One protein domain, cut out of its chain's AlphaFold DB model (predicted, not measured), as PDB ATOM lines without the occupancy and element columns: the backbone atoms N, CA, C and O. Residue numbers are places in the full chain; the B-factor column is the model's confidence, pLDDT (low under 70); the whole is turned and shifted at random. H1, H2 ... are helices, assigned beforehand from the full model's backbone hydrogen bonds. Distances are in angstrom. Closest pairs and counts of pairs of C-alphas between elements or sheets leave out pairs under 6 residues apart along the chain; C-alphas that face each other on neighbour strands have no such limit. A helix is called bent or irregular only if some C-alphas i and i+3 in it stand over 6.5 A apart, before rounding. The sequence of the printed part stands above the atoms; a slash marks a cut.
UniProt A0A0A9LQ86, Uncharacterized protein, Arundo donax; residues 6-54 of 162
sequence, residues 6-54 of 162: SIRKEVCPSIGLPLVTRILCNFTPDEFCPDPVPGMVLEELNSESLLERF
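This is residues 6 to 54 of the 162 residues of an uncharacterized protein of Arundo donax (UniProt A0A0A9LQ86). Two helices, H2 and H3, lie side by side as a helical hairpin, with the long loop of residues 26 to 38 joining them at one end of an elongated shape. The short first helix, H1, is set off from this pair, joined to H2 by a tight link and touching no helix. The printed part has 49 residues with three named helices, in the order H1, H2, H3 along the chain, and no named strand; its class is all helix. It is only just loose, close to compact, with a radius of gyration of the C-alphas of 11.7 A, and its C-alphas span 38 by 21 by 16 A.

The printed part begins with H1, residues 6 to 11, which measures 9.0 A from its first to its last C-alpha; C-alpha 6 is at (84.846, 143.161, 90.457). H2, residues 17 to 25, measures 12.0 A and begins with C-alpha 17 at (96.935, 138.849, 89.652). H3, residues 39 to 52, is the longest helix, with 14 residues and 20.0 A from first to last C-alpha; C-alpha 52 is at (97.471, 144.211, 95.573). No helix is bent or irregular.

H2 and H3 touch, with 11 pairs of C-alphas within 8 A. Their closest C-alphas are those of Leu 17 and Ser 49, 5.3 A apart. Their centres are 9.5 A apart, and they run opposite ways at a shallow tilt of 16 degrees, as a helical hairpin. H1 is apart from H3. H1 is also apart from H2, although the two follow each other in the chain. In H1 and H2 every O i to N i+4 pair is within hydrogen-bond range; in H3, 9 of 10 are.

The two C-alphas farthest apart are those of Glu 31, in the link between H2 and H3, and Phe 54, the last printed residue; they are 38.4 A apart. The first and last printed C-alphas, of Ser 6 and Phe 54, are 18.0 A apart. The link from H1 to H2, with 5 residues between them, is tight. The link from H2 to H3 is long, with 13 residues, 26 to 38, whose C-alphas lie 9 to 20 A from the mean of all C-alphas. The printed part has no cut; it runs from residue 6 to residue 54 of a full chain of 162 residues. The mean pLDDT of the printed part is 90.7, and the model's confidence is low, under 70, at residues 53 to 54.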
ATOM      1  N   SER A   6      86.156 143.794  90.225       91.06
ATOM      2  CA  SER A   6      84.846 143.161  90.457       91.06
ATOM      3  C   SER A   6      84.698 141.882  89.627       91.06
ATOM      4  O   SER A   6      84.452 140.814  90.181       91.06
ATOM      5  N   ILE A   7      84.955 141.981  88.323       92.75
ATOM      6  CA  ILE A   7      84.845 140.873  87.374       92.75
ATOM      7  C   ILE A   7      85.853 139.776  87.712       92.75
ATOM      8  O   ILE A   7      85.479 138.609  87.745       92.75
ATOM      9  N   ARG A   8      87.114 140.114  88.026       90.31
ATOM     10  CA  ARG A   8      88.115 139.101  88.422       90.31
ATOM     11  C   ARG A   8      87.672 138.282  89.633       90.31
ATOM     12  O   ARG A   8      87.864 137.070  89.653       90.31
ATOM     13  N   LYS A   9      87.053 138.931  90.623       88.88
ATOM     14  CA  LYS A   9      86.533 138.245  91.814       88.88
ATOM     15  C   LYS A   9      85.330 137.358  91.519       88.88
ATOM     16  O   LYS A   9      85.112 136.400  92.249       88.88
ATOM     17  N   GLU A  10      84.580 137.652  90.466       92.44
ATOM     18  CA  GLU A  10      83.468 136.819  90.018       92.44
ATOM     19  C   GLU A  10      83.955 135.601  89.219       92.44
ATOM     20  O   GLU A  10      83.543 134.478  89.496       92.44
ATOM     21  N   VAL A  11      84.867 135.801  88.262       91.81
ATOM     22  CA  VAL A  11      85.286 134.739  87.327       91.81
ATOM     23  C   VAL A  11      86.389 133.835  87.878       91.81
ATOM     24  O   VAL A  11      86.404 132.638  87.596       91.81
ATOM     25  N   CYS A  12      87.329 134.379  88.656       89.06
ATOM     26  CA  CYS A  12      88.470 133.637  89.190       89.06
ATOM     27  C   CYS A  12      88.791 134.047  90.642       89.06
ATOM     28  O   CYS A  12      89.887 134.537  90.919       89.06
ATOM     29  N   PRO A  13      87.872 133.811  91.601       89.94
ATOM     30  CA  PRO A  13      87.975 134.317  92.977       89.94
ATOM     31  C   PRO A  13      89.237 133.872  93.729       89.94
ATOM     32  O   PRO A  13      89.703 134.572  94.623       89.94
ATOM     33  N   SER A  14      89.787 132.706  93.388       89.44
ATOM     34  CA  SER A  14      90.948 132.125  94.073       89.44
ATOM     35  C   SER A  14      92.280 132.394  93.368       89.44
ATOM     36  O   SER A  14      93.320 131.993  93.888       89.44
ATOM     37  N   ILE A  15      92.279 133.040  92.196       90.12
ATOM     38  CA  ILE A  15      93.481 133.232  91.372       90.12
ATOM     39  C   ILE A  15      93.955 134.679  91.476       90.12
ATOM     40  O   ILE A  15      93.228 135.615  91.155       90.12
ATOM     41  N   GLY A  16      95.201 134.860  91.904       90.38
ATOM     42  CA  GLY A  16      95.785 136.176  92.124       90.38
ATOM     43  C   GLY A  16      96.307 136.777  90.833       90.38
ATOM     44  O   GLY A  16      96.703 136.052  89.918       90.38
ATOM     45  N   LEU A  17      96.389 138.109  90.792       91.06
ATOM     46  CA  LEU A  17      96.935 138.849  89.652       91.06
ATOM     47  C   LEU A  17      98.268 138.288  89.119       91.06
ATOM     48  O   LEU A  17      98.367 138.121  87.908       91.06
ATOM     49  N   PRO A  18      99.261 137.902  89.952       89.94
ATOM     50  CA  PRO A  18     100.501 137.317  89.439       89.94
ATOM     51  C   PRO A  18     100.291 136.046  88.602       89.94
ATOM     52  O   PRO A  18     100.980 135.843  87.601       89.94
ATOM     53  N   LEU A  19      99.327 135.198  88.979       91.31
ATOM     54  CA  LEU A  19      98.979 134.003  88.211       91.31
ATOM     55  C   LEU A  19      98.172 134.347  86.963       91.31
ATOM     56  O   LEU A  19      98.448 133.774  85.914       91.31
ATOM     57  N   VAL A  20      97.234 135.297  87.043       92.19
ATOM     58  CA  VAL A  20      96.487 135.781  85.868       92.19
ATOM     59  C   VAL A  20      97.454 136.322  84.815       92.19
ATOM     60  O   VAL A  20      97.425 135.870  83.673       92.19
ATOM     61  N   THR A  21      98.374 137.209  85.201       92.56
ATOM     62  CA  THR A  21      99.403 137.745  84.302       92.56
ATOM     63  C   THR A  21     100.261 136.626  83.722       92.56
ATOM     64  O   THR A  21     100.502 136.601  82.521       92.56
ATOM     65  N   ARG A  22     100.672 135.643  84.537       92.25
ATOM     66  CA  ARG A  22     101.427 134.481  84.044       92.25
ATOM     67  C   ARG A  22     100.639 133.688  82.999       92.25
ATOM     68  O   ARG A  22     101.224 133.328  81.984       92.25
ATOM     69  N   ILE A  23      99.356 133.411  83.227       93.00
ATOM     70  CA  ILE A  23      98.499 132.684  82.277       93.00
ATOM     71  C   ILE A  23      98.425 133.449  80.955       93.00
ATOM     72  O   ILE A  23      98.698 132.877  79.905       93.00
ATOM     73  N   LEU A  24      98.140 134.751  81.018       93.44
ATOM     74  CA  LEU A  24      98.005 135.595  79.833       93.44
ATOM     75  C   LEU A  24      99.324 135.750  79.061       93.44
ATOM     76  O   LEU A  24      99.312 135.723  77.836       93.44
ATOM     77  N   CYS A  25     100.470 135.830  79.744       93.44
ATOM     78  CA  CYS A  25     101.784 135.848  79.089       93.44
ATOM     79  C   CYS A  25     102.127 134.537  78.364       93.44
ATOM     80  O   CYS A  25     102.967 134.544  77.471       93.44
ATOM     81  N   ASN A  26     101.531 133.412  78.772       94.31
ATOM     82  CA  ASN A  26     101.730 132.104  78.140       94.31
ATOM     83  C   ASN A  26     100.564 131.723  77.213       94.31
ATOM     84  O   ASN A  26     100.501 130.589  76.733       94.31
ATOM     85  N   PHE A  27      99.633 132.649  76.969       95.62
ATOM     86  CA  PHE A  27      98.527 132.426  76.054       95.62
ATOM     87  C   PHE A  27      99.062 132.197  74.637       95.62
ATOM     88  O   PHE A  27      99.828 133.003  74.109       95.62
ATOM     89  N   THR A  28      98.647 131.090  74.027       95.69
ATOM     90  CA  THR A  28      98.953 130.761  72.634       95.69
ATOM     91  C   THR A  28      97.642 130.822  71.857       95.69
ATOM     92  O   THR A  28      96.745 130.051  72.198       95.69
ATOM     93  N   PRO A  29      97.504 131.726  70.869       96.00
ATOM     94  CA  PRO A  29      96.285 131.827  70.076       96.00
ATOM     95  C   PRO A  29      95.916 130.508  69.398       96.00
ATOM     96  O   PRO A  29      96.795 129.766  68.952       96.00
ATOM     97  N   ASP A  30      94.618 130.241  69.303       95.62
ATOM     98  CA  ASP A  30      94.058 129.046  68.677       95.62
ATOM     99  C   ASP A  30      92.950 129.403  67.670       95.62
ATOM    100  O   ASP A  30      92.735 130.569  67.332       95.62
ATOM    101  N   GLU A  31      92.251 128.392  67.151       97.50
ATOM    102  CA  GLU A  31      91.178 128.582  66.168       97.50
ATOM    103  C   GLU A  31      89.945 129.311  66.736       97.50
ATOM    104  O   GLU A  31      89.169 129.888  65.973       97.50
ATOM    105  N   PHE A  32      89.754 129.310  68.060       95.69
ATOM    106  CA  PHE A  32      88.613 129.936  68.738       95.69
ATOM    107  C   PHE A  32      88.942 131.334  69.276       95.69
ATOM    108  O   PHE A  32      88.040 132.154  69.454       95.69
ATOM    109  N   CYS A  33      90.221 131.613  69.525       92.50
ATOM    110  CA  CYS A  33      90.748 132.884  69.994       92.50
ATOM    111  C   CYS A  33      92.078 133.184  69.271       92.50
ATOM    112  O   CYS A  33      93.158 132.908  69.808       92.50
ATOM    113  N   PRO A  34      92.014 133.729  68.041       95.62
ATOM    114  CA  PRO A  34      93.191 133.943  67.196       95.62
ATOM    115  C   PRO A  34      94.000 135.185  67.589       95.62
ATOM    116  O   PRO A  34      95.155 135.333  67.183       95.62
ATOM    117  N   ASP A  35      93.404 136.086  68.368       94.94
ATOM    118  CA  ASP A  35      94.028 137.349  68.731       94.94
ATOM    119  C   ASP A  35      94.961 137.165  69.940       94.94
ATOM    120  O   ASP A  35      94.535 136.670  70.988       94.94
ATOM    121  N   PRO A  36      96.243 137.568  69.842       93.38
ATOM    122  CA  PRO A  36      97.154 137.514  70.976       93.38
ATOM    123  C   PRO A  36      96.741 138.511  72.061       93.38
ATOM    124  O   PRO A  36      96.128 139.546  71.790       93.38
ATOM    125  N   VAL A  37      97.147 138.238  73.303       94.88
ATOM    126  CA  VAL A  37      96.890 139.157  74.418       94.88
ATOM    127  C   VAL A  37      97.641 140.479  74.187       94.88
ATOM    128  O   VAL A  37      98.868 140.461  74.050       94.88
ATOM    129  N   PRO A  38      96.956 141.640  74.180       94.81
ATOM    130  CA  PRO A  38      97.614 142.931  74.003       94.81
ATOM    131  C   PRO A  38      98.585 143.257  75.146       94.81
ATOM    132  O   PRO A  38      98.241 143.113  76.319       94.81
ATOM    133  N   GLY A  39      99.768 143.791  74.816       93.69
ATOM    134  CA  GLY A  39     100.803 144.130  75.806       93.69
ATOM    135  C   GLY A  39     100.328 145.102  76.891       93.69
ATOM    136  O   GLY A  39     100.608 144.895  78.067       93.69
ATOM    137  N   MET A  40      99.503 146.084  76.518       93.75
ATOM    138  CA  MET A  40      98.896 147.044  77.452       93.75
ATOM    139  C   MET A  40      98.094 146.375  78.581       93.75
ATOM    140  O   MET A  40      98.156 146.820  79.721       93.75
ATOM    141  N   VAL A  41      97.401 145.265  78.294       93.31
ATOM    142  CA  VAL A  41      96.641 144.517  79.310       93.31
ATOM    143  C   VAL A  41      97.594 143.872  80.317       93.31
ATOM    144  O   VAL A  41      97.329 143.881  81.516       93.31
ATOM    145  N   LEU A  42      98.720 143.332  79.844       94.06
ATOM    146  CA  LEU A  42      99.734 142.714  80.701       94.06
ATOM    147  C   LEU A  42     100.437 143.752  81.583       94.06
ATOM    148  O   LEU A  42     100.671 143.492  82.763       94.06
ATOM    149  N   GLU A  43     100.754 144.923  81.028       94.00
ATOM    150  CA  GLU A  43     101.374 146.036  81.754       94.00
ATOM    151  C   GLU A  43     100.468 146.554  82.876       94.00
ATOM    152  O   GLU A  43     100.914 146.699  84.017       94.00
ATOM    153  N   GLU A  44      99.188 146.767  82.575       93.69
ATOM    154  CA  GLU A  44      98.208 147.264  83.537       93.69
ATOM    155  C   GLU A  44      97.973 146.254  84.669       93.69
ATOM    156  O   GLU A  44      98.121 146.605  85.843       93.69
ATOM    157  N   LEU A  45      97.766 144.968  84.349       92.38
ATOM    158  CA  LEU A  45      97.651 143.905  85.358       92.38
ATOM    159  C   LEU A  45      98.914 143.772  86.217       92.38
ATOM    160  O   LEU A  45      98.827 143.540  87.424       92.38
ATOM    161  N   ASN A  46     100.100 143.921  85.623       90.75
ATOM    162  CA  ASN A  46     101.352 143.885  86.370       90.75
ATOM    163  C   ASN A  46     101.458 145.075  87.341       90.75
ATOM    164  O   ASN A  46     101.873 144.886  88.486       90.75
ATOM    165  N   SER A  47     101.023 146.269  86.927       90.38
ATOM    166  CA  SER A  47     100.989 147.457  87.789       90.38
ATOM    167  C   SER A  47     100.031 147.290  88.978       90.38
ATOM    168  O   SER A  47     100.418 147.555  90.119       90.38
ATOM    169  N   GLU A  48      98.837 146.732  88.749       89.00
ATOM    170  CA  GLU A  48      97.875 146.410  89.810       89.00
ATOM    171  C   GLU A  48      98.403 145.315  90.749       89.00
ATOM    172  O   GLU A  48      98.205 145.384  91.963       89.00
ATOM    173  N   SER A  49      99.138 144.329  90.222       86.00
ATOM    174  CA  SER A  49      99.682 143.221  91.020       86.00
ATOM    175  C   SER A  49     100.691 143.686  92.075       86.00
ATOM    176  O   SER A  49     100.781 143.104  93.161       86.00
ATOM    177  N   LEU A  50     101.446 144.751  91.780       82.38
ATOM    178  CA  LEU A  50     102.372 145.361  92.732       82.38
ATOM    179  C   LEU A  50     101.624 146.061  93.871       82.38
ATOM    180  O   LEU A  50     102.107 146.056  95.004       82.38
ATOM    181  N   LEU A  51     100.442 146.611  93.584       81.38
ATOM    182  CA  LEU A  51      99.594 147.291  94.556       81.38
ATOM    183  C   LEU A  51      98.812 146.299  95.438       81.38
ATOM    184  O   LEU A  51      98.727 146.490  96.649       81.38
ATOM    185  N   GLU A  52      98.293 145.209  94.861       76.19
ATOM    186  CA  GLU A  52      97.471 144.211  95.573       76.19
ATOM    187  C   GLU A  52      98.269 143.198  96.410       76.19
ATOM    188  O   GLU A  52      97.687 142.501  97.248       76.19
ATOM    189  N   ARG A  53      99.601 143.143  96.254       67.94
ATOM    190  CA  ARG A  53     100.484 142.190  96.959       67.94
ATOM    191  C   ARG A  53     100.297 142.185  98.483       67.94
ATOM    192  O   ARG A  53     100.555 141.172  99.127       67.94
ATOM    193  N   PHE A  54      99.862 143.300  99.063       62.00
ATOM    194  CA  PHE A  54      99.723 143.457 100.513       62.00
ATOM    195  C   PHE A  54      98.282 143.353 101.025       62.00
ATOM    196  O   PHE A  54      98.075 143.356 102.238       62.00
TER     197      PHE A  54